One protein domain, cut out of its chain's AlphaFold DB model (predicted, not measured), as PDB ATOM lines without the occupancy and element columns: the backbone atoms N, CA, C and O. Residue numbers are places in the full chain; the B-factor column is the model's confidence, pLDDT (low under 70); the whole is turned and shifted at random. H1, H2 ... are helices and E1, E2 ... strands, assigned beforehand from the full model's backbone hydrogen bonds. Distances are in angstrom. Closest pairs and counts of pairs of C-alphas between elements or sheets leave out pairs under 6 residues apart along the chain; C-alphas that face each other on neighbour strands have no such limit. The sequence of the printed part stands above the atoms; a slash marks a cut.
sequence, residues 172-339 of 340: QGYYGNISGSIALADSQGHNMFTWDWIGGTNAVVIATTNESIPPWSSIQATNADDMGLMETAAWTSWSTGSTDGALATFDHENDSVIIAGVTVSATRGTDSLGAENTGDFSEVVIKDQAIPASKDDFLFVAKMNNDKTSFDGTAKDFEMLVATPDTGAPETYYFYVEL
ATOM      1  N   GLN A 172     -12.758   4.993 -45.403       94.69
ATOM      2  CA  GLN A 172     -11.524   4.406 -45.899       94.69
ATOM      3  C   GLN A 172     -11.137   3.227 -45.007       94.69
ATOM      4  O   GLN A 172     -10.945   3.390 -43.805       94.69
ATOM      5  N   GLY A 173     -10.979   2.049 -45.611       93.69
ATOM      6  CA  GLY A 173     -10.470   0.866 -44.921       93.69
ATOM      7  C   GLY A 173      -8.942   0.814 -44.901       93.69
ATOM      8  O   GLY A 173      -8.303   1.044 -45.931       93.69
ATOM      9  N   TYR A 174      -8.362   0.461 -43.760       94.62
ATOM     10  CA  TYR A 174      -6.956   0.103 -43.591       94.62
ATOM     11  C   TYR A 174      -6.863  -1.293 -42.996       94.62
ATOM     12  O   TYR A 174      -7.633  -1.660 -42.119       94.62
ATOM     13  N   TYR A 175      -5.908  -2.076 -43.469       93.81
ATOM     14  CA  TYR A 175      -5.674  -3.430 -42.997       93.81
ATOM     15  C   TYR A 175      -4.222  -3.788 -43.260       93.81
ATOM     16  O   TYR A 175      -3.601  -3.270 -44.195       93.81
ATOM     17  N   GLY A 176      -3.647  -4.647 -42.430       92.44
ATOM     18  CA  GLY A 176      -2.225  -4.919 -42.546       92.44
ATOM     19  C   GLY A 176      -1.669  -5.824 -41.471       92.44
ATOM     20  O   GLY A 176      -2.383  -6.315 -40.601       92.44
ATOM     21  N   ASN A 177      -0.356  -6.011 -41.564       90.88
ATOM     22  CA  ASN A 177       0.441  -6.690 -40.554       90.88
ATOM     23  C   ASN A 177       1.219  -5.654 -39.752       90.88
ATOM     24  O   ASN A 177       1.648  -4.631 -40.297       90.88
ATOM     25  N   ILE A 178       1.452  -5.948 -38.482       87.06
ATOM     26  CA  ILE A 178       2.307  -5.156 -37.610       87.06
ATOM     27  C   ILE A 178       3.487  -6.025 -37.219       87.06
ATOM     28  O   ILE A 178       3.360  -7.134 -36.720       87.06
ATOM     29  N   SER A 179       4.676  -5.489 -37.450       85.00
ATOM     30  CA  SER A 179       5.929  -6.110 -37.047       85.00
ATOM     31  C   SER A 179       6.742  -5.099 -36.264       85.00
ATOM     32  O   SER A 179       6.768  -3.919 -36.618       85.00
ATOM     33  N   GLY A 180       7.451  -5.553 -35.241       80.38
ATOM     34  CA  GLY A 180       8.301  -4.677 -34.456       80.38
ATOM     35  C   GLY A 180       9.078  -5.424 -33.389       80.38
ATOM     36  O   GLY A 180       8.949  -6.633 -33.209       80.38
ATOM     37  N   SER A 181       9.898  -4.670 -32.672       84.75
ATOM     38  CA  SER A 181      10.621  -5.148 -31.501       84.75
ATOM     39  C   SER A 181      10.634  -4.048 -30.458       84.75
ATOM     40  O   SER A 181      10.790  -2.874 -30.800       84.75
ATOM     41  N   ILE A 182      10.551  -4.425 -29.190       85.62
ATOM     42  CA  ILE A 182      10.788  -3.497 -28.088       85.62
ATOM     43  C   ILE A 182      12.298  -3.463 -27.859       85.62
ATOM     44  O   ILE A 182      12.934  -4.513 -27.760       85.62
ATOM     45  N   ALA A 183      12.895  -2.276 -27.780       89.75
ATOM     46  CA  ALA A 183      14.331  -2.131 -27.570       89.75
ATOM     47  C   ALA A 183      14.636  -1.157 -26.432       89.75
ATOM     48  O   ALA A 183      14.048  -0.079 -26.340       89.75
ATOM     49  N   LEU A 184      15.597  -1.526 -25.585       91.31
ATOM     50  CA  LEU A 184      16.273  -0.582 -24.704       91.31
ATOM     51  C   LEU A 184      17.482  -0.036 -25.462       91.31
ATOM     52  O   LEU A 184      18.471  -0.753 -25.613       91.31
ATOM     53  N   ALA A 185      17.397   1.208 -25.929       93.69
ATOM     54  CA  ALA A 185      18.402   1.824 -26.790       93.69
ATOM     55  C   ALA A 185      18.846   3.205 -26.288       93.69
ATOM     56  O   ALA A 185      18.118   3.873 -25.551       93.69
ATOM     57  N   ASP A 186      20.040   3.635 -26.697       91.06
ATOM     58  CA  ASP A 186      20.462   5.031 -26.559       91.06
ATOM     59  C   ASP A 186      19.919   5.912 -27.705       91.06
ATOM     60  O   ASP A 186      19.318   5.434 -28.669       91.06
ATOM     61  N   SER A 187      20.142   7.228 -27.622       91.06
ATOM     62  CA  SER A 187      19.708   8.180 -28.655       91.06
ATOM     63  C   SER A 187      20.464   8.058 -29.985       91.06
ATOM     64  O   SER A 187      20.102   8.734 -30.946       91.06
ATOM     65  N   GLN A 188      21.511   7.231 -30.050       92.88
ATOM     66  CA  GLN A 188      22.245   6.917 -31.275       92.88
ATOM     67  C   GLN A 188      21.778   5.601 -31.917       92.88
ATOM     68  O   GLN A 188      22.287   5.234 -32.974       92.88
ATOM     69  N   GLY A 189      20.795   4.917 -31.319       89.75
ATOM     70  CA  GLY A 189      20.233   3.668 -31.831       89.75
ATOM     71  C   GLY A 189      21.029   2.420 -31.446       89.75
ATOM     72  O   GLY A 189      20.823   1.363 -32.041       89.75
ATOM     73  N   HIS A 190      21.940   2.502 -30.470       92.06
ATOM     74  CA  HIS A 190      22.600   1.309 -29.949       92.06
ATOM     75  C   HIS A 190      21.684   0.595 -28.957       92.06
ATOM     76  O   HIS A 190      21.384   1.119 -27.881       92.06
ATOM     77  N   ASN A 191      21.277  -0.625 -29.299       94.81
ATOM     78  CA  ASN A 191      20.420  -1.443 -28.448       94.81
ATOM     79  C   ASN A 191      21.252  -2.163 -27.378       94.81
ATOM     80  O   ASN A 191      22.159  -2.932 -27.692       94.81
ATOM     81  N   MET A 192      20.910  -1.952 -26.109       94.56
ATOM     82  CA  MET A 192      21.401  -2.755 -24.987       94.56
ATOM     83  C   MET A 192      20.630  -4.077 -24.878       94.56
ATOM     84  O   MET A 192      21.228  -5.115 -24.602       94.56
ATOM     85  N   PHE A 193      19.315  -4.035 -25.115       94.12
ATOM     86  CA  PHE A 193      18.439  -5.204 -25.186       94.12
ATOM     87  C   PHE A 193      17.399  -5.023 -26.287       94.12
ATOM     88  O   PHE A 193      16.946  -3.906 -26.540       94.12
ATOM     89  N   THR A 194      16.999  -6.136 -26.889       90.19
ATOM     90  CA  THR A 194      15.867  -6.231 -27.808       90.19
ATOM     91  C   THR A 194      14.996  -7.399 -27.388       90.19
ATOM     92  O   THR A 194      15.508  -8.475 -27.068       90.19
ATOM     93  N   TRP A 195      13.692  -7.188 -27.407       87.50
ATOM     94  CA  TRP A 195      12.692  -8.220 -27.219       87.50
ATOM     95  C   TRP A 195      11.876  -8.303 -28.497       87.50
ATOM     96  O   TRP A 195      11.342  -7.289 -28.960       87.50
ATOM     97  N   ASP A 196      11.802  -9.506 -29.061       83.88
ATOM     98  CA  ASP A 196      10.873  -9.780 -30.146       83.88
ATOM     99  C   ASP A 196       9.468  -9.504 -29.626       83.88
ATOM    100  O   ASP A 196       9.067 -10.015 -28.576       83.88
ATOM    101  N   TRP A 197       8.738  -8.658 -30.341       79.94
ATOM    102  CA  TRP A 197       7.330  -8.485 -30.069       79.94
ATOM    103  C   TRP A 197       6.573  -9.485 -30.933       79.94
ATOM    104  O   TRP A 197       6.640  -9.457 -32.161       79.94
ATOM    105  N   ILE A 198       5.898 -10.413 -30.265       68.94
ATOM    106  CA  ILE A 198       4.984 -11.355 -30.895       68.94
ATOM    107  C   ILE A 198       3.606 -10.751 -30.665       68.94
ATOM    108  O   ILE A 198       3.195 -10.628 -29.510       68.94
ATOM    109  N   GLY A 199       2.953 -10.310 -31.741       66.44
ATOM    110  CA  GLY A 199       1.655  -9.649 -31.647       66.44
ATOM    111  C   GLY A 199       0.650 -10.456 -30.819       66.44
ATOM    112  O   GLY A 199       0.644 -11.691 -30.818       66.44
ATOM    113  N   GLY A 200      -0.148  -9.740 -30.035       68.12
ATOM    114  CA  GLY A 200      -1.099 -10.305 -29.087       68.12
ATOM    115  C   GLY A 200      -2.398  -9.508 -29.050       68.12
ATOM    116  O   GLY A 200      -2.469  -8.385 -29.544       68.12
ATOM    117  N   THR A 201      -3.417 -10.083 -28.409       62.88
ATOM    118  CA  THR A 201      -4.820  -9.615 -28.391       62.88
ATOM    119  C   THR A 201      -5.070  -8.262 -27.714       62.88
ATOM    120  O   THR A 201      -6.220  -7.857 -27.579       62.88
ATOM    121  N   ASN A 202      -4.028  -7.580 -27.235       75.44
ATOM    122  CA  ASN A 202      -4.152  -6.313 -26.510       75.44
ATOM    123  C   ASN A 202      -3.420  -5.155 -27.197       75.44
ATOM    124  O   ASN A 202      -3.435  -4.037 -26.681       75.44
ATOM    125  N   ALA A 203      -2.750  -5.410 -28.319       87.75
ATOM    126  CA  ALA A 203      -2.158  -4.344 -29.103       87.75
ATOM    127  C   ALA A 203      -3.244  -3.606 -29.886       87.75
ATOM    128  O   ALA A 203      -4.282  -4.177 -30.239       87.75
ATOM    129  N   VAL A 204      -3.013  -2.322 -30.140       92.38
ATOM    130  CA  VAL A 204      -3.973  -1.489 -30.862       92.38
ATOM    131  C   VAL A 204      -3.288  -0.630 -31.905       92.38
ATOM    132  O   VAL A 204      -2.165  -0.153 -31.714       92.38
ATOM    133  N   VAL A 205      -4.010  -0.406 -32.995       94.69
ATOM    134  CA  VAL A 205      -3.699   0.616 -33.990       94.69
ATOM    135  C   VAL A 205      -4.643   1.769 -33.755       94.69
ATOM    136  O   VAL A 205      -5.847   1.560 -33.655       94.69
ATOM    137  N   ILE A 206      -4.102   2.976 -33.673       96.38
ATOM    138  CA  ILE A 206      -4.872   4.199 -33.490       96.38
ATOM    139  C   ILE A 206      -4.685   5.053 -34.735       96.38
ATOM    140  O   ILE A 206      -3.548   5.315 -35.128       96.38
ATOM    141  N   ALA A 207      -5.784   5.513 -35.319       97.56
ATOM    142  CA  ALA A 207      -5.792   6.505 -36.379       97.56
ATOM    143  C   ALA A 207      -6.570   7.743 -35.928       97.56
ATOM    144  O   ALA A 207      -7.667   7.654 -35.377       97.56
ATOM    145  N   THR A 208      -6.003   8.918 -36.168       97.19
ATOM    146  CA  THR A 208      -6.653  10.203 -35.890       97.19
ATOM    147  C   THR A 208      -6.202  11.239 -36.912       97.19
ATOM    148  O   THR A 208      -5.115  11.125 -37.478       97.19
ATOM    149  N   THR A 209      -7.020  12.258 -37.164       96.69
ATOM    150  CA  THR A 209      -6.612  13.412 -37.981       96.69
ATOM    151  C   THR A 209      -5.723  14.390 -37.199       96.69
ATOM    152  O   THR A 209      -5.180  15.327 -37.781       96.69
ATOM    153  N   ASN A 210      -5.527  14.163 -35.895       93.81
ATOM    154  CA  ASN A 210      -4.623  14.938 -35.055       93.81
ATOM    155  C   ASN A 210      -3.152  14.520 -35.272       93.81
ATOM    156  O   ASN A 210      -2.803  13.341 -35.183       93.81
ATOM    157  N   GLU A 211      -2.257  15.489 -35.495       92.56
ATOM    158  CA  GLU A 211      -0.816  15.232 -35.690       92.56
ATOM    159  C   GLU A 211      -0.118  14.679 -34.436       92.56
ATOM    160  O   GLU A 211       1.034  14.250 -34.502       92.56
ATOM    161  N   SER A 212      -0.796  14.702 -33.286       91.75
ATOM    162  CA  SER A 212      -0.307  14.161 -32.019       91.75
ATOM    163  C   SER A 212      -1.419  13.442 -31.263       91.75
ATOM    164  O   SER A 212      -2.565  13.881 -31.278       91.75
ATOM    165  N   ILE A 213      -1.084  12.359 -30.555       89.06
ATOM    166  CA  ILE A 213      -2.029  11.712 -29.636       89.06
ATOM    167  C   ILE A 213      -2.381  12.686 -28.494       89.06
ATOM    168  O   ILE A 213      -1.466  13.165 -27.810       89.06
ATOM    169  N   PRO A 214      -3.678  12.962 -28.247       89.25
ATOM    170  CA  PRO A 214      -4.119  13.750 -27.103       89.25
ATOM    171  C   PRO A 214      -3.682  13.127 -25.768       89.25
ATOM    172  O   PRO A 214      -3.450  11.919 -25.678       89.25
ATOM    173  N   PRO A 215      -3.593  13.912 -24.679       89.88
ATOM    174  CA  PRO A 215      -3.291  13.361 -23.365       89.88
ATOM    175  C   PRO A 215      -4.297  12.269 -22.970       89.88
ATOM    176  O   PRO A 215      -5.497  12.509 -22.979       89.88
ATOM    177  N   TRP A 216      -3.836  11.103 -22.504       86.81
ATOM    178  CA  TRP A 216      -4.732   9.997 -22.108       86.81
ATOM    179  C   TRP A 216      -5.786  10.373 -21.059       86.81
ATOM    180  O   TRP A 216      -6.823   9.730 -20.956       86.81
ATOM    181  N   SER A 217      -5.540  11.433 -20.286       86.88
ATOM    182  CA  SER A 217      -6.499  11.979 -19.326       86.88
ATOM    183  C   SER A 217      -7.714  12.670 -19.956       86.88
ATOM    184  O   SER A 217      -8.689  12.895 -19.242       86.88
ATOM    185  N   SER A 218      -7.655  13.074 -21.231       89.69
ATOM    186  CA  SER A 218      -8.784  13.684 -21.951       89.69
ATOM    187  C   SER A 218      -9.596  12.673 -22.757       89.69
ATOM    188  O   SER A 218     -10.720  12.979 -23.136       89.69
ATOM    189  N   ILE A 219      -9.063  11.468 -22.967       94.06
ATOM    190  CA  ILE A 219      -9.725  10.416 -23.733       94.06
ATOM    191  C   ILE A 219     -10.968   9.897 -23.001       94.06
ATOM    192  O   ILE A 219     -10.942   9.585 -21.808       94.06
ATOM    193  N   GLN A 220     -12.068   9.790 -23.739       95.94
ATOM    194  CA  GLN A 220     -13.386   9.382 -23.269       95.94
ATOM    195  C   GLN A 220     -14.038   8.418 -24.264       95.94
ATOM    196  O   GLN A 220     -13.695   8.370 -25.446       95.94
ATOM    197  N   ALA A 221     -15.007   7.647 -23.773       97.38
ATOM    198  CA  ALA A 221     -15.830   6.781 -24.605       97.38
ATOM    199  C   ALA A 221     -16.788   7.602 -25.473       97.38
ATOM    200  O   ALA A 221     -17.306   8.631 -25.026       97.38
ATOM    201  N   THR A 222     -17.051   7.127 -26.687       98.25
ATOM    202  CA  THR A 222     -18.116   7.678 -27.529       98.25
ATOM    203  C   THR A 222     -19.463   7.025 -27.226       98.25
ATOM    204  O   THR A 222     -19.537   5.886 -26.767       98.25
ATOM    205  N   ASN A 223     -20.546   7.742 -27.507       97.25
ATOM    206  CA  ASN A 223     -21.918   7.244 -27.451       97.25
ATOM    207  C   ASN A 223     -22.676   7.531 -28.767       97.25
ATOM    208  O   ASN A 223     -22.099   8.007 -29.743       97.25
ATOM    209  N   ALA A 224     -23.976   7.230 -28.801       95.94
ATOM    210  CA  ALA A 224     -24.807   7.440 -29.987       95.94
ATOM    211  C   ALA A 224     -24.897   8.918 -30.425       95.94
ATOM    212  O   ALA A 224     -24.861   9.199 -31.622       95.94
ATOM    213  N   ASP A 225     -24.966   9.858 -29.477       96.94
ATOM    214  CA  ASP A 225     -24.989  11.291 -29.787       96.94
ATOM    215  C   ASP A 225     -23.653  11.731 -30.403       96.94
ATOM    216  O   ASP A 225     -23.640  12.495 -31.366       96.94
ATOM    217  N   ASP A 226     -22.530  11.192 -29.913       97.62
ATOM    218  CA  ASP A 226     -21.201  11.467 -30.472       97.62
ATOM    219  C   ASP A 226     -21.063  10.953 -31.913       97.62
ATOM    220  O   ASP A 226     -20.471  11.633 -32.747       97.62
ATOM    221  N   MET A 227     -21.640   9.790 -32.240       96.06
ATOM    222  CA  MET A 227     -21.687   9.304 -33.628       96.06
ATOM    223  C   MET A 227     -22.539  10.220 -34.510       96.06
ATOM    224  O   MET A 227     -22.151  10.523 -35.634       96.06
ATOM    225  N   GLY A 228     -23.653  10.745 -33.996       95.75
ATOM    226  CA  GLY A 228     -24.428  11.770 -34.700       95.75
ATOM    227  C   GLY A 228     -23.636  13.067 -34.929       95.75
ATOM    228  O   GLY A 228     -23.748  13.688 -35.990       95.75
ATOM    229  N   LEU A 229     -22.801  13.470 -33.967       96.81
ATOM    230  CA  LEU A 229     -21.890  14.613 -34.107       96.81
ATOM    231  C   LEU A 229     -20.746  14.334 -35.088       96.81
ATOM    232  O   LEU A 229     -20.347  15.245 -35.812       96.81
ATOM    233  N   MET A 230     -20.268  13.091 -35.192       96.31
ATOM    234  CA  MET A 230     -19.318  12.700 -36.236       96.31
ATOM    235  C   MET A 230     -19.892  13.009 -37.627       96.31
ATOM    236  O   MET A 230     -19.235  13.671 -38.428       96.31
ATOM    237  N   GLU A 231     -21.144  12.613 -37.883       94.62
ATOM    238  CA  GLU A 231     -21.822  12.839 -39.169       94.62
ATOM    239  C   GLU A 231     -22.123  14.324 -39.428       94.62
ATOM    240  O   GLU A 231     -22.004  14.807 -40.551       94.62
ATOM    241  N   THR A 232     -22.541  15.065 -38.398       94.62
ATOM    242  CA  THR A 232     -23.108  16.415 -38.578       94.62
ATOM    243  C   THR A 232     -22.141  17.561 -38.323       94.62
ATOM    244  O   THR A 232     -22.298  18.619 -38.933       94.62
ATOM    245  N   ALA A 233     -21.170  17.382 -37.428       95.00
ATOM    246  CA  ALA A 233     -20.241  18.426 -37.004       95.00
ATOM    247  C   ALA A 233     -18.827  18.196 -37.554       95.00
ATOM    248  O   ALA A 233     -18.246  19.119 -38.121       95.00
ATOM    249  N   ALA A 234     -18.300  16.971 -37.462       95.44
ATOM    250  CA  ALA A 234     -16.931  16.678 -37.888       95.44
ATOM    251  C   ALA A 234     -16.811  16.403 -39.401       95.44
ATOM    252  O   ALA A 234     -15.991  17.023 -40.083       95.44
ATOM    253  N   TRP A 235     -17.667  15.541 -39.957       95.69
ATOM    254  CA  TRP A 235     -17.720  15.217 -41.390       95.69
ATOM    255  C   TRP A 235     -18.989  15.760 -42.053       95.69
ATOM    256  O   TRP A 235     -19.743  15.032 -42.686       95.69
ATOM    257  N   THR A 236     -19.175  17.082 -41.980       93.75
ATOM    258  CA  THR A 236     -20.378  17.838 -42.407       93.75
ATOM    259  C   THR A 236     -20.917  17.554 -43.817       93.75
ATOM    260  O   THR A 236     -22.050  17.916 -44.130       93.75
ATOM    261  N   SER A 237     -20.122  16.930 -44.689       92.25
ATOM    262  CA  SER A 237     -20.561  16.427 -45.996       92.25
ATOM    263  C   SER A 237     -21.523  15.237 -45.923       92.25
ATOM    264  O   SER A 237     -22.156  14.923 -46.926       92.25
ATOM    265  N   TRP A 238     -21.615  14.547 -44.784       93.69
ATOM    266  CA  TRP A 238     -22.418  13.336 -44.668       93.69
ATOM    267  C   TRP A 238     -23.903  13.665 -44.551       93.69
ATOM    268  O   TRP A 238     -24.325  14.618 -43.896       93.69
ATOM    269  N   SER A 239     -24.720  12.818 -45.168       86.88
ATOM    270  CA  SER A 239     -26.158  12.805 -44.920       86.88
ATOM    271  C   SER A 239     -26.462  12.116 -43.590       86.88
ATOM    272  O   SER A 239     -25.977  11.014 -43.317       86.88
ATOM    273  N   THR A 240     -27.298  12.759 -42.774       85.00
ATOM    274  CA  THR A 240     -27.725  12.217 -41.481       85.00
ATOM    275  C   THR A 240     -28.586  10.976 -41.645       85.00
ATOM    276  O   THR A 240     -29.448  10.914 -42.526       85.00
ATOM    277  N   GLY A 241     -28.375   9.985 -40.774       81.31
ATOM    278  CA  GLY A 241     -29.185   8.760 -40.763       81.31
ATOM    279  C   GLY A 241     -29.022   7.911 -42.025       81.31
ATOM    280  O   GLY A 241     -29.923   7.156 -42.394       81.31
ATOM    281  N   SER A 242     -27.888   8.061 -42.708       89.31
ATOM    282  CA  SER A 242     -27.519   7.199 -43.821       89.31
ATOM    283  C   SER A 242     -27.223   5.778 -43.333       89.31
ATOM    284  O   SER A 242     -26.773   5.563 -42.210       89.31
ATOM    285  N   THR A 243     -27.507   4.782 -44.175       90.94
ATOM    286  CA  THR A 243     -27.324   3.358 -43.834       90.94
ATOM    287  C   THR A 243     -25.862   2.972 -43.635       90.94
ATOM    288  O   THR A 243     -25.578   1.980 -42.983       90.94
ATOM    289  N   ASP A 244     -24.952   3.754 -44.210       92.44
ATOM    290  CA  ASP A 244     -23.503   3.683 -44.055       92.44
ATOM    291  C   ASP A 244     -22.969   4.835 -43.181       92.44
ATOM    292  O   ASP A 244     -21.813   5.221 -43.306       92.44
ATOM    293  N   GLY A 245     -23.816   5.433 -42.334       94.75
ATOM    294  CA  GLY A 245     -23.427   6.472 -41.377       94.75
ATOM    295  C   GLY A 245     -22.625   5.923 -40.194       94.75
ATOM    296  O   GLY A 245     -22.516   4.710 -40.002       94.75
ATOM    297  N   ALA A 246     -22.079   6.813 -39.367       95.00
ATOM    298  CA  ALA A 246     -21.243   6.463 -38.219       95.00
ATOM    299  C   ALA A 246     -22.031   5.662 -37.185       95.00
ATOM    300  O   ALA A 246     -21.552   4.641 -36.699       95.00
ATOM    301  N   LEU A 247     -23.271   6.072 -36.901       93.56
ATOM    302  CA  LEU A 247     -24.110   5.377 -35.924       93.56
ATOM    303  C   LEU A 247     -24.499   3.966 -36.387       93.56
ATOM    304  O   LEU A 247     -24.614   3.064 -35.559       93.56
ATOM    305  N   ALA A 248     -24.717   3.800 -37.695       93.81
ATOM    306  CA  ALA A 248     -25.071   2.525 -38.310       93.81
ATOM    307  C   ALA A 248     -23.859   1.593 -38.468       93.81
ATOM    308  O   ALA A 248     -24.018   0.382 -38.393       93.81
ATOM    309  N   THR A 249     -22.669   2.158 -38.683       94.56
ATOM    310  CA  THR A 249     -21.418   1.402 -38.844       94.56
ATOM    311  C   THR A 249     -20.859   0.960 -37.494       94.56
ATOM    312  O   THR A 249     -20.489  -0.197 -37.338       94.56
ATOM    313  N   PHE A 250     -20.839   1.859 -36.504       95.06
ATOM    314  CA  PHE A 250     -20.430   1.572 -35.128       95.06
ATOM    315  C   PHE A 250     -21.659   1.324 -34.251       95.06
ATOM    316  O   PHE A 250     -22.041   2.167 -33.428       95.06
ATOM    317  N   ASP A 251     -22.330   0.199 -34.487       93.69
ATOM    318  CA  ASP A 251     -23.606  -0.168 -33.871       93.69
ATOM    319  C   ASP A 251     -23.464  -0.928 -32.543       93.69
ATOM    320  O   ASP A 251     -24.436  -1.019 -31.786       93.69
ATOM    321  N   HIS A 252     -22.262  -1.400 -32.204       93.50
ATOM    322  CA  HIS A 252     -22.014  -2.022 -30.914       93.50
ATOM    323  C   HIS A 252     -22.107  -0.993 -29.788       93.50
ATOM    324  O   HIS A 252     -21.552   0.110 -29.834       93.50
ATOM    325  N   GLU A 253     -22.792  -1.394 -28.724       87.19
ATOM    326  CA  GLU A 253     -22.903  -0.645 -27.487       87.19
ATOM    327  C   GLU A 253     -22.204  -1.455 -26.404       87.19
ATOM    328  O   GLU A 253     -22.577  -2.600 -26.152       87.19
ATOM    329  N   ASN A 254     -21.245  -0.837 -25.717       91.56
ATOM    330  CA  ASN A 254     -20.467  -1.412 -24.613       91.56
ATOM    331  C   ASN A 254     -19.114  -2.045 -24.954       91.56
ATOM    332  O   ASN A 254     -18.563  -2.777 -24.126       91.56
ATOM    333  N   ASP A 255     -18.524  -1.688 -26.090       94.31
ATOM    334  CA  ASP A 255     -17.152  -2.089 -26.363       94.31
ATOM    335  C   ASP A 255     -16.163  -1.370 -25.442       94.31
ATOM    336  O   ASP A 255     -16.451  -0.356 -24.792       94.31
ATOM    337  N   SER A 256     -14.975  -1.957 -25.330       93.88
ATOM    338  CA  SER A 256     -13.891  -1.410 -24.526       93.88
ATOM    339  C   SER A 256     -12.544  -1.624 -25.184       93.88
ATOM    340  O   SER A 256     -12.352  -2.559 -25.968       93.88
ATOM    341  N   VAL A 257     -11.613  -0.747 -24.836       92.88
ATOM    342  CA  VAL A 257     -10.219  -0.815 -25.248       92.88
ATOM    343  C   VAL A 257      -9.327  -0.395 -24.085       92.88
ATOM    344  O   VAL A 257      -9.717   0.418 -23.243       92.88
ATOM    345  N   ILE A 258      -8.142  -0.991 -24.005       92.06
ATOM    346  CA  ILE A 258      -7.112  -0.611 -23.043       92.06
ATOM    347  C   ILE A 258      -5.984   0.013 -23.846       92.06
ATOM    348  O   ILE A 258      -5.439  -0.651 -24.720       92.06
ATOM    349  N   ILE A 259      -5.674   1.274 -23.550       89.06
ATOM    350  CA  ILE A 259      -4.626   2.024 -24.237       89.06
ATOM    351  C   ILE A 259      -3.748   2.713 -23.198       89.06
ATOM    352  O   ILE A 259      -4.261   3.390 -22.308       89.06
ATOM    353  N   ALA A 260      -2.436   2.526 -23.254       86.88
ATOM    354  CA  ALA A 260      -1.464   3.040 -22.293       86.88
ATOM    355  C   ALA A 260      -1.806   2.670 -20.833       86.88
ATOM    356  O   ALA A 260      -1.577   3.445 -19.900       86.88
ATOM    357  N   GLY A 261      -2.407   1.492 -20.625       86.88
ATOM    358  CA  GLY A 261      -2.922   1.044 -19.325       86.88
ATOM    359  C   GLY A 261      -4.195   1.761 -18.846       86.88
ATOM    360  O   GLY A 261      -4.659   1.496 -17.735       86.88
ATOM    361  N   VAL A 262      -4.777   2.647 -19.657       89.19
ATOM    362  CA  VAL A 262      -6.067   3.301 -19.412       89.19
ATOM    363  C   VAL A 262      -7.168   2.498 -20.087       89.19
ATOM    364  O   VAL A 262      -7.160   2.294 -21.298       89.19
ATOM    365  N   THR A 263      -8.144   2.045 -19.307       93.19
ATOM    366  CA  THR A 263      -9.334   1.388 -19.850       93.19
ATOM    367  C   THR A 263     -10.376   2.429 -20.241       93.19
ATOM    368  O   THR A 263     -10.899   3.137 -19.380       93.19
ATOM    369  N   VAL A 264     -10.739   2.460 -21.520       94.62
ATOM    370  CA  VAL A 264     -11.910   3.181 -22.026       94.62
ATOM    371  C   VAL A 264     -13.010   2.148 -22.243       94.62
ATOM    372  O   VAL A 264     -12.877   1.247 -23.065       94.62
ATOM    373  N   SER A 265     -14.068   2.221 -21.441       95.12
ATOM    374  CA  SER A 265     -15.203   1.289 -21.487       95.12
ATOM    375  C   SER A 265     -16.457   1.981 -21.989       95.12
ATOM    376  O   SER A 265     -16.574   3.195 -21.870       95.12
ATOM    377  N   ALA A 266     -17.425   1.186 -22.434       92.12
ATOM    378  CA  ALA A 266     -18.732   1.664 -22.864       92.12
ATOM    379  C   ALA A 266     -18.696   2.553 -24.115       92.12
ATOM    380  O   ALA A 266     -19.452   3.513 -24.215       92.12
ATOM    381  N   THR A 267     -17.800   2.235 -25.049       94.19
ATOM    382  CA  THR A 267     -17.619   3.000 -26.281       94.19
ATOM    383  C   THR A 267     -18.365   2.364 -27.449       94.19
ATOM    384  O   THR A 267     -18.733   1.185 -27.385       94.19
ATOM    385  N   ARG A 268     -18.602   3.145 -28.507       96.56
ATOM    386  CA  ARG A 268     -19.135   2.622 -29.769       96.56
ATOM    387  C   ARG A 268     -18.052   1.835 -30.495       96.56
ATOM    388  O   ARG A 268     -16.890   2.252 -30.523       96.56
ATOM    389  N   GLY A 269     -18.448   0.708 -31.068       94.81
ATOM    390  CA  GLY A 269     -17.554  -0.175 -31.798       94.81
ATOM    391  C   GLY A 269     -18.251  -0.891 -32.940       94.81
ATOM    392  O   GLY A 269     -19.443  -0.694 -33.175       94.81
ATOM    393  N   THR A 270     -17.470  -1.663 -33.677       94.31
ATOM    394  CA  THR A 270     -17.917  -2.473 -34.807       94.31
ATOM    395  C   THR A 270     -16.979  -3.658 -34.975       94.31
ATOM    396  O   THR A 270     -15.827  -3.612 -34.535       94.31
ATOM    397  N   ASP A 271     -17.462  -4.697 -35.641       90.06
ATOM    398  CA  ASP A 271     -16.611  -5.751 -36.173       90.06
ATOM    399  C   ASP A 271     -16.503  -5.592 -37.687       90.06
ATOM    400  O   ASP A 271     -17.482  -5.275 -38.371       90.06
ATOM    401  N   SER A 272     -15.321  -5.851 -38.242       78.81
ATOM    402  CA  SER A 272     -15.180  -5.884 -39.694       78.81
ATOM    403  C   SER A 272     -16.054  -7.000 -40.283       78.81
ATOM    404  O   SER A 272     -16.011  -8.159 -39.862       78.81
ATOM    405  N   LEU A 273     -16.834  -6.656 -41.310       64.31
ATOM    406  CA  LEU A 273     -17.671  -7.610 -42.048       64.31
ATOM    407  C   LEU A 273     -16.853  -8.583 -42.918       64.31
ATOM    408  O   LEU A 273     -17.425  -9.509 -43.493       64.31
ATOM    409  N   GLY A 274     -15.545  -8.350 -43.061       58.88
ATOM    410  CA  GLY A 274     -14.628  -9.190 -43.832       58.88
ATOM    411  C   GLY A 274     -14.009 -10.336 -43.035       58.88
ATOM    412  O   GLY A 274     -13.447 -11.250 -43.633       58.88
ATOM    413  N   ALA A 275     -14.130 -10.300 -41.710       59.03
ATOM    414  CA  ALA A 275     -13.640 -11.342 -40.829       59.03
ATOM    415  C   ALA A 275     -14.372 -12.679 -41.045       59.03
ATOM    416  O   ALA A 275     -15.602 -12.726 -41.117       59.03
ATOM    417  N   GLU A 276     -13.629 -13.792 -41.060       61.12
ATOM    418  CA  GLU A 276     -14.229 -15.139 -41.071       61.12
ATOM    419  C   GLU A 276     -15.126 -15.390 -39.849       61.12
ATOM    420  O   GLU A 276     -16.114 -16.122 -39.951       61.12
ATOM    421  N   ASN A 277     -14.801 -14.781 -38.701       74.06
ATOM    422  CA  ASN A 277     -15.594 -14.866 -37.481       74.06
ATOM    423  C   ASN A 277     -15.810 -13.480 -36.862       74.06
ATOM    424  O   ASN A 277     -14.898 -12.658 -36.794       74.06
ATOM    425  N   THR A 278     -17.009 -13.257 -36.321       78.00
ATOM    426  CA  THR A 278     -17.325 -12.098 -35.473       78.00
ATOM    427  C   THR A 278     -16.277 -11.936 -34.367       78.00
ATOM    428  O   THR A 278     -15.928 -12.911 -33.693       78.00
ATOM    429  N   GLY A 279     -15.785 -10.712 -34.180       79.19
ATOM    430  CA  GLY A 279     -14.743 -10.379 -33.213       79.19
ATOM    431  C   GLY A 279     -13.305 -10.725 -33.617       79.19
ATOM    432  O   GLY A 279     -12.402 -10.479 -32.817       79.19
ATOM    433  N   ASP A 280     -13.044 -11.274 -34.814       86.25
ATOM    434  CA  ASP A 280     -11.655 -11.433 -35.272       86.25
ATOM    435  C   ASP A 280     -11.000 -10.063 -35.503       86.25
ATOM    436  O   ASP A 280      -9.877  -9.859 -35.053       86.25
ATOM    437  N   PHE A 281     -11.722  -9.101 -36.081       90.12
ATOM    438  CA  PHE A 281     -11.293  -7.706 -36.173       90.12
ATOM    439  C   PHE A 281     -12.360  -6.803 -35.569       90.12
ATOM    440  O   PHE A 281     -13.403  -6.592 -36.181       90.12
ATOM    441  N   SER A 282     -12.082  -6.275 -34.375       92.56
ATOM    442  CA  SER A 282     -12.962  -5.321 -33.697       92.56
ATOM    443  C   SER A 282     -12.323  -3.941 -33.660       92.56
ATOM    444  O   SER A 282     -11.132  -3.808 -33.358       92.56
ATOM    445  N   GLU A 283     -13.130  -2.918 -33.864       94.88
ATOM    446  CA  GLU A 283     -12.719  -1.526 -33.837       94.88
ATOM    447  C   GLU A 283     -13.616  -0.729 -32.895       94.88
ATOM    448  O   GLU A 283     -14.807  -1.004 -32.761       94.88
ATOM    449  N   VAL A 284     -13.044   0.273 -32.234       96.62
ATOM    450  CA  VAL A 284     -13.800   1.248 -31.454       96.62
ATOM    451  C   VAL A 284     -13.465   2.671 -31.864       96.62
ATOM    452  O   VAL A 284     -12.340   2.957 -32.263       96.62
ATOM    453  N   VAL A 285     -14.413   3.586 -31.675       97.75
ATOM    454  CA  VAL A 285     -14.148   5.026 -31.771       97.75
ATOM    455  C   VAL A 285     -14.151   5.622 -30.376       97.75
ATOM    456  O   VAL A 285     -15.106   5.436 -29.628       97.75
ATOM    457  N   ILE A 286     -13.112   6.363 -30.020       97.50
ATOM    458  CA  ILE A 286     -13.011   7.140 -28.776       97.50
ATOM    459  C   ILE A 286     -12.917   8.633 -29.111       97.50
ATOM    460  O   ILE A 286     -12.720   9.004 -30.269       97.50
ATOM    461  N   LYS A 287     -13.073   9.495 -28.105       97.19
ATOM    462  CA  LYS A 287     -13.024  10.954 -28.275       97.19
ATOM    463  C   LYS A 287     -12.100  11.627 -27.272       97.19
ATOM    464  O   LYS A 287     -11.889  11.078 -26.193       97.19
ATOM    465  N   ASP A 288     -11.582  12.809 -27.584       95.06
ATOM    466  CA  ASP A 288     -10.706  13.579 -26.685       95.06
ATOM    467  C   ASP A 288     -11.381  14.809 -26.035       95.06
ATOM    468  O   ASP A 288     -10.803  15.443 -25.147       95.06
ATOM    469  N   GLN A 289     -12.620  15.113 -26.437       94.56
ATOM    470  CA  GLN A 289     -13.479  16.146 -25.860       94.56
ATOM    471  C   GLN A 289     -14.786  15.556 -25.331       94.56
ATOM    472  O   GLN A 289     -15.315  14.565 -25.833       94.56
ATOM    473  N   ALA A 290     -15.378  16.229 -24.341       94.81
ATOM    474  CA  ALA A 290     -16.689  15.845 -23.816       94.81
ATOM    475  C   ALA A 290     -17.800  15.929 -24.879       94.81
ATOM    476  O   ALA A 290     -18.707  15.096 -24.888       94.81
ATOM    477  N   ILE A 291     -17.712  16.923 -25.767       96.56
ATOM    478  CA  ILE A 291     -18.606  17.121 -26.910       96.56
ATOM    479  C   ILE A 291     -17.704  17.283 -28.139       96.56
ATOM    480  O   ILE A 291     -17.124  18.360 -28.293       96.56
ATOM    481  N   PRO A 292     -17.540  16.241 -28.967       96.44
ATOM    482  CA  PRO A 292     -16.688  16.317 -30.143       96.44
ATOM    483  C   PRO A 292     -17.394  17.140 -31.229       96.44
ATOM    484  O   PRO A 292     -18.576  16.940 -31.510       96.44
ATOM    485  N   ALA A 293     -16.688  18.101 -31.814       94.81
ATOM    486  CA  ALA A 293     -17.208  19.013 -32.832       94.81
ATOM    487  C   ALA A 293     -16.328  19.075 -34.089       94.81
ATOM    488  O   ALA A 293     -16.763  19.614 -35.107       94.81
ATOM    489  N   SER A 294     -15.118  18.525 -34.023       96.44
ATOM    490  CA  SER A 294     -14.125  18.530 -35.091       96.44
ATOM    491  C   SER A 294     -13.607  17.113 -35.346       96.44
ATOM    492  O   SER A 294     -13.778  16.212 -34.527       96.44
ATOM    493  N   LYS A 295     -12.994  16.890 -36.512       96.31
ATOM    494  CA  LYS A 295     -12.487  15.564 -36.914       96.31
ATOM    495  C   LYS A 295     -11.387  15.047 -35.986       96.31
ATOM    496  O   LYS A 295     -11.324  13.851 -35.727       96.31
ATOM    497  N   ASP A 296     -10.546  15.955 -35.499       95.62
ATOM    498  CA  ASP A 296      -9.425  15.689 -34.595       95.62
ATOM    499  C   ASP A 296      -9.862  15.358 -33.166       95.62
ATOM    500  O   ASP A 296      -9.044  14.851 -32.399       95.62
ATOM    501  N   ASP A 297     -11.148  15.545 -32.843       96.56
ATOM    502  CA  ASP A 297     -11.708  15.118 -31.564       96.56
ATOM    503  C   ASP A 297     -11.968  13.601 -31.508       96.56
ATOM    504  O   ASP A 297     -12.276  13.067 -30.439       96.56
ATOM    505  N   PHE A 298     -11.883  12.898 -32.645       97.75
ATOM    506  CA  PHE A 298     -12.143  11.464 -32.766       97.75
ATOM    507  C   PHE A 298     -10.855  10.667 -33.002       97.75
ATOM    508  O   PHE A 298      -9.949  11.077 -33.737       97.75
ATOM    509  N   LEU A 299     -10.796   9.479 -32.399       97.81
ATOM    510  CA  LEU A 299      -9.748   8.498 -32.649       97.81
ATOM    511  C   LEU A 299     -10.380   7.140 -32.948       97.81
ATOM    512  O   LEU A 299     -11.203   6.642 -32.179       97.81
ATOM    513  N   PHE A 300      -9.950   6.547 -34.053       97.75
ATOM    514  CA  PHE A 300     -10.331   5.219 -34.518       97.75
ATOM    515  C   PHE A 300      -9.314   4.218 -33.988       97.75
ATOM    516  O   PHE A 300      -8.109   4.435 -34.131       97.75
ATOM    517  N   VAL A 301      -9.769   3.160 -33.324       96.38
ATOM    518  CA  VAL A 301      -8.892   2.233 -32.609       96.38
ATOM    519  C   VAL A 301      -9.223   0.798 -32.982       96.38
ATOM    520  O   VAL A 301     -10.179   0.213 -32.472       96.38
ATOM    521  N   ALA A 302      -8.392   0.213 -33.837       94.81
ATOM    522  CA  ALA A 302      -8.490  -1.191 -34.198       94.81
ATOM    523  C   ALA A 302      -7.765  -2.032 -33.156       94.81
ATOM    524  O   ALA A 302      -6.595  -1.790 -32.839       94.81
ATOM    525  N   LYS A 303      -8.462  -3.038 -32.632       92.06
ATOM    526  CA  LYS A 303      -7.856  -4.042 -31.764       92.06
ATOM    527  C   LYS A 303      -7.194  -5.079 -32.644       92.06
ATOM    528  O   LYS A 303      -7.816  -5.638 -33.545       92.06
ATOM    529  N   MET A 304      -5.923  -5.316 -32.372       90.06
ATOM    530  CA  MET A 304      -5.161  -6.292 -33.115       90.06
ATOM    531  C   MET A 304      -5.586  -7.716 -32.788       90.06
ATOM    532  O   MET A 304      -5.844  -8.068 -31.633       90.06
ATOM    533  N   ASN A 305      -5.545  -8.557 -33.811       89.38
ATOM    534  CA  ASN A 305      -5.707  -9.987 -33.679       89.38
ATOM    535  C   ASN A 305      -4.837 -10.681 -34.721       89.38
ATOM    536  O   ASN A 305      -5.066 -10.560 -35.921       89.38
ATOM    537  N   ASN A 306      -3.807 -11.373 -34.245       89.69
ATOM    538  CA  ASN A 306      -2.753 -11.878 -35.111       89.69
ATOM    539  C   ASN A 306      -3.242 -12.921 -36.110       89.69
ATOM    540  O   ASN A 306      -3.948 -13.867 -35.741       89.69
ATOM    541  N   ASP A 307      -2.750 -12.776 -37.342       90.25
ATOM    542  CA  ASP A 307      -2.900 -13.742 -38.428       90.25
ATOM    543  C   ASP A 307      -4.352 -14.209 -38.647       90.25
ATOM    544  O   ASP A 307      -4.614 -15.380 -38.948       90.25
ATOM    545  N   LYS A 308      -5.317 -13.298 -38.486       91.31
ATOM    546  CA  LYS A 308      -6.728 -13.574 -38.764       91.31
ATOM    547  C   LYS A 308      -7.049 -13.370 -40.231       91.31
ATOM    548  O   LYS A 308      -6.435 -12.549 -40.909       91.31
ATOM    549  N   THR A 309      -7.999 -14.150 -40.737       90.94
ATOM    550  CA  THR A 309      -8.422 -14.060 -42.134       90.94
ATOM    551  C   THR A 309      -9.168 -12.749 -42.365       90.94
ATOM    552  O   THR A 309     -10.237 -12.533 -41.795       90.94
ATOM    553  N   SER A 310      -8.576 -11.893 -43.193       90.12
ATOM    554  CA  SER A 310      -9.052 -10.564 -43.568       90.12
ATOM    555  C   SER A 310     -10.104 -10.602 -44.679       90.12
ATOM    556  O   SER A 310     -10.315 -11.640 -45.308       90.12
ATOM    557  N   PHE A 311     -10.723  -9.456 -44.987       86.31
ATOM    558  CA  PHE A 311     -11.703  -9.296 -46.068       86.31
ATOM    559  C   PHE A 311     -11.196  -9.749 -47.449       86.31
ATOM    560  O   PHE A 311     -12.003 -10.032 -48.336       86.31
ATOM    561  N   ASP A 312      -9.875  -9.781 -47.659       86.12
ATOM    562  CA  ASP A 312      -9.242 -10.241 -48.899       86.12
ATOM    563  C   ASP A 312      -8.930 -11.752 -48.904       86.12
ATOM    564  O   ASP A 312      -8.363 -12.271 -49.866       86.12
ATOM    565  N   GLY A 313      -9.303 -12.468 -47.838       88.50
ATOM    566  CA  GLY A 313      -9.045 -13.893 -47.651       88.50
ATOM    567  C   GLY A 313      -7.613 -14.227 -47.225       88.50
ATOM    568  O   GLY A 313      -7.258 -15.405 -47.177       88.50
ATOM    569  N   THR A 314      -6.770 -13.233 -46.927       89.69
ATOM    570  CA  THR A 314      -5.391 -13.436 -46.462       89.69
ATOM    571  C   THR A 314      -5.242 -13.150 -44.969       89.69
ATOM    572  O   THR A 314      -6.060 -12.460 -44.370       89.69
ATOM    573  N   ALA A 315      -4.184 -13.677 -44.346       92.31
ATOM    574  CA  ALA A 315      -3.893 -13.408 -42.940       92.31
ATOM    575  C   ALA A 315      -3.425 -11.953 -42.735       92.31
ATOM    576  O   ALA A 315      -2.566 -11.460 -43.489       92.31
ATOM    577  N   LYS A 316      -4.013 -11.283 -41.736       92.69
ATOM    578  CA  LYS A 316      -3.711  -9.913 -41.300       92.69
ATOM    579  C   LYS A 316      -3.790  -9.778 -39.783       92.69
ATOM    580  O   LYS A 316      -4.449 -10.577 -39.123       92.69
ATOM    581  N   ASP A 317      -3.150  -8.737 -39.259       91.44
ATOM    582  CA  ASP A 317      -3.119  -8.440 -37.825       91.44
ATOM    583  C   ASP A 317      -4.176  -7.417 -37.395       91.44
ATOM    584  O   ASP A 317      -4.561  -7.375 -36.226       91.44
ATOM    585  N   PHE A 318      -4.636  -6.563 -38.313       92.62
ATOM    586  CA  PHE A 318      -5.696  -5.593 -38.042       92.62
ATOM    587  C   PHE A 318      -6.509  -5.255 -39.292       92.62
ATOM    588  O   PHE A 318      -5.996  -5.297 -40.415       92.62
ATOM    589  N   GLU A 319      -7.745  -4.821 -39.051       93.88
ATOM    590  CA  GLU A 319      -8.594  -4.086 -39.984       93.88
ATOM    591  C   GLU A 319      -9.205  -2.882 -39.263       93.88
ATOM    592  O   GLU A 319      -9.470  -2.940 -38.063       93.88
ATOM    593  N   MET A 320      -9.392  -1.787 -39.989       94.38
ATOM    594  CA  MET A 320      -9.860  -0.507 -39.471       94.38
ATOM    595  C   MET A 320     -10.627   0.245 -40.555       94.38
ATOM    596  O   MET A 320     -10.238   0.211 -41.723       94.38
ATOM    597  N   LEU A 321     -11.652   0.990 -40.168       95.62
ATOM    598  CA  LEU A 321     -12.357   1.959 -40.991       95.62
ATOM    599  C   LEU A 321     -12.175   3.350 -40.394       95.62
ATOM    600  O   LEU A 321     -12.439   3.579 -39.224       95.62
ATOM    601  N   VAL A 322     -11.802   4.324 -41.216       96.94
ATOM    602  CA  VAL A 322     -11.767   5.726 -40.789       96.94
ATOM    603  C   VAL A 322     -12.696   6.572 -41.641       96.94
ATOM    604  O   VAL A 322     -12.923   6.276 -42.817       96.94
ATOM    605  N   ALA A 323     -13.224   7.642 -41.056       96.62
ATOM    606  CA  ALA A 323     -14.155   8.529 -41.738       96.62
ATOM    607  C   ALA A 323     -13.454   9.419 -42.785       96.62
ATOM    608  O   ALA A 323     -12.378   9.979 -42.556       96.62
ATOM    609  N   THR A 324     -14.090   9.619 -43.931       95.56
ATOM    610  CA  THR A 324     -13.651  10.519 -45.007       95.56
ATOM    611  C   THR A 324     -14.800  11.428 -45.438       95.56
ATOM    612  O   THR A 324     -15.966  11.093 -45.237       95.56
ATOM    613  N   PRO A 325     -14.532  12.614 -46.008       93.19
ATOM    614  CA  PRO A 325     -15.590  13.438 -46.582       93.19
ATOM    615  C   PRO A 325     -16.368  12.678 -47.668       93.19
ATOM    616  O   PRO A 325     -15.761  12.063 -48.544       93.19
ATOM    617  N   ASP A 326     -17.700  12.802 -47.684       91.50
ATOM    618  CA  ASP A 326     -18.609  12.192 -48.684       91.50
ATOM    619  C   ASP A 326     -18.559  12.931 -50.039       91.50
ATOM    620  O   ASP A 326     -19.553  13.185 -50.714       91.50
ATOM    621  N   THR A 327     -17.365  13.391 -50.393       88.19
ATOM    622  CA  THR A 327     -17.023  14.086 -51.635       88.19
ATOM    623  C   THR A 327     -15.881  13.383 -52.365       88.19
ATOM    624  O   THR A 327     -15.509  13.812 -53.454       88.19
ATOM    625  N   GLY A 328     -15.293  12.342 -51.759       81.19
ATOM    626  CA  GLY A 328     -14.073  11.694 -52.243       81.19
ATOM    627  C   GLY A 328     -12.805  12.528 -52.028       81.19
ATOM    628  O   GLY A 328     -11.737  12.148 -52.504       81.19
ATOM    629  N   ALA A 329     -12.898  13.668 -51.332       86.06
ATOM    630  CA  ALA A 329     -11.727  14.459 -50.984       86.06
ATOM    631  C   ALA A 329     -10.810  13.671 -50.028       86.06
ATOM    632  O   ALA A 329     -11.312  13.027 -49.103       86.06
ATOM    633  N   PRO A 330      -9.479  13.730 -50.213       86.88
ATOM    634  CA  PRO A 330      -8.549  13.021 -49.345       86.88
ATOM    635  C   PRO A 330      -8.571  13.598 -47.924       86.88
ATOM    636  O   PRO A 330      -8.669  14.811 -47.732       86.88
ATOM    637  N   GLU A 331      -8.408  12.722 -46.936       93.06
ATOM    638  CA  GLU A 331      -8.243  13.064 -45.522       93.06
ATOM    639  C   GLU A 331      -6.913  12.487 -45.031       93.06
ATOM    640  O   GLU A 331      -6.552  11.362 -45.382       93.06
ATOM    641  N   THR A 332      -6.164  13.250 -44.234       95.88
ATOM    642  CA  THR A 332      -4.889  12.778 -43.678       95.88
ATOM    643  C   THR A 332      -5.111  12.188 -42.295       95.88
ATOM    644  O   THR A 332      -5.667  12.849 -41.422       95.88
ATOM    645  N   TYR A 333      -4.632  10.961 -42.099       97.12
ATOM    646  CA  TYR A 333      -4.635  10.271 -40.816       97.12
ATOM    647  C   TYR A 333      -3.209   9.998 -40.349       97.12
ATOM    648  O   TYR A 333      -2.352   9.573 -41.126       97.12
ATOM    649  N   TYR A 334      -2.980  10.211 -39.060       96.94
ATOM    650  CA  TYR A 334      -1.755   9.867 -38.359       96.94
ATOM    651  C   TYR A 334      -1.970   8.569 -37.590       96.94
ATOM    652  O   TYR A 334      -2.951   8.427 -36.857       96.94
ATOM    653  N   PHE A 335      -1.047   7.626 -37.777       95.50
ATOM    654  CA  PHE A 335      -1.134   6.285 -37.212       95.50
ATOM    655  C   PHE A 335      -0.184   6.118 -36.035       95.50
ATOM    656  O   PHE A 335       0.993   6.471 -36.106       95.50
ATOM    657  N   TYR A 336      -0.697   5.507 -34.975       93.75
ATOM    658  CA  TYR A 336       0.052   5.151 -33.781       93.75
ATOM    659  C   TYR A 336      -0.208   3.692 -33.455       93.75
ATOM    660  O   TYR A 336      -1.279   3.158 -33.735       93.75
ATOM    661  N   VAL A 337       0.784   3.047 -32.854       91.38
ATOM    662  CA  VAL A 337       0.677   1.653 -32.438       91.38
ATOM    663  C   VAL A 337       1.057   1.566 -30.974       91.38
ATOM    664  O   VAL A 337       2.098   2.085 -30.563       91.38
ATOM    665  N   GLU A 338       0.225   0.884 -30.197       88.69
ATOM    666  CA  GLU A 338       0.600   0.433 -28.868       88.69
ATOM    667  C   GLU A 338       0.906  -1.057 -28.901       88.69
ATOM    668  O   GLU A 338       0.056  -1.887 -29.224       88.69
ATOM    669  N   LEU A 339       2.142  -1.372 -28.528       83.81
ATOM    670  CA  LEU A 339       2.607  -2.727 -28.295       83.81
ATOM    671  C   LEU A 339       2.459  -2.988 -26.789       83.81
ATOM    672  O   LEU A 339       3.186  -2.380 -25.999       83.81
TER     673      LEU A 339
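Overview. This is residues 172 to 339 of the 340 residues of an uncharacterized protein of Tenericutes bacterium (UniProt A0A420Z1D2). A six-stranded sheet, curled like part of a barrel, folds back on itself: E5 and E6 face E8, E4 and E10, with E7 as the hinge. On the side away from E5 and E6, the two-stranded sheet E1 and E9 packs on it through E9; H1 and H2 sit at one end, and the hairpin E2 and E3 sticks out as an arm at the opposite end. The 168 printed residues, with ten named strands and two named helices in the order E1 E2 E3 E4 H1 H2 E5 E6 E7 E8 E9 E10, are mostly strand by class, though under half of them, 77, are in named elements. The sheet order is E5, E6, E7, E8, E4, E10, all antiparallel. The whole is compact, with a radius of gyration of the C-alphas of 16.5 A, and spans 53 by 36 by 31 A.

Arrangement. E1, residues 172 to 176, is antiparallel to E9, residues 318 to 323, with N 174 and O 320 at 2.8 A. E2, residues 181 to 185, and E3, residues 191 to 196, form a hairpin, with N 184 and O 193 at 2.9 A. E4, residues 204 to 208, is antiparallel to E8, residues 298 to 303, with N 207 and O 300 at 2.8 A, and to edge strand E10, residues 334 to 338, with N 206 and O 336 at 2.8 A. H1, residues 224 to 234, and H2, residues 246 to 249, touch, the closest C-alphas being those of Met 227 and Leu 247, 5.2 A. H1 has 6 of 7 O i to N i+4 pairs within hydrogen-bond range; H2 is too short for one. Edge strand E5, residues 252 to 259, E6, residues 262 to 271, E7, residues 282 to 287, and E8 form a meander, each strand the antiparallel neighbour of the one before: N 262 and O 259 are 2.8 A apart, N 270 and O 283 2.9 A, N 301 and O 284 2.8 A. E6 bends by 80 degrees at residue 266. H1 is on the strongly twisted sheet at a height of 9.8 A, across E7 at 73 degrees on the local plane; H2 only grazes the sheet. The closest C-alphas of E8 and E9 are those of Ala 302 and Met 320, 5.5 A.

Along the chain. E1 begins at C-alpha 172 (-11.524, 4.406, -45.899), and E10 ends at C-alpha 338 (0.600, 0.433, -28.868). E6 is 21.8 A long, E5 19.1 A, H1 14.5 A.

Size, cuts and confidence. The farthest C-alphas, those of Met 192 and Gly 241, are 54.2 A apart. The printed part has no cut. E4 to H1, H1 to H2 and E8 to E9 are long links. In this predicted model pLDDT is under 70 at residues 198 to 201 and 273 to 276.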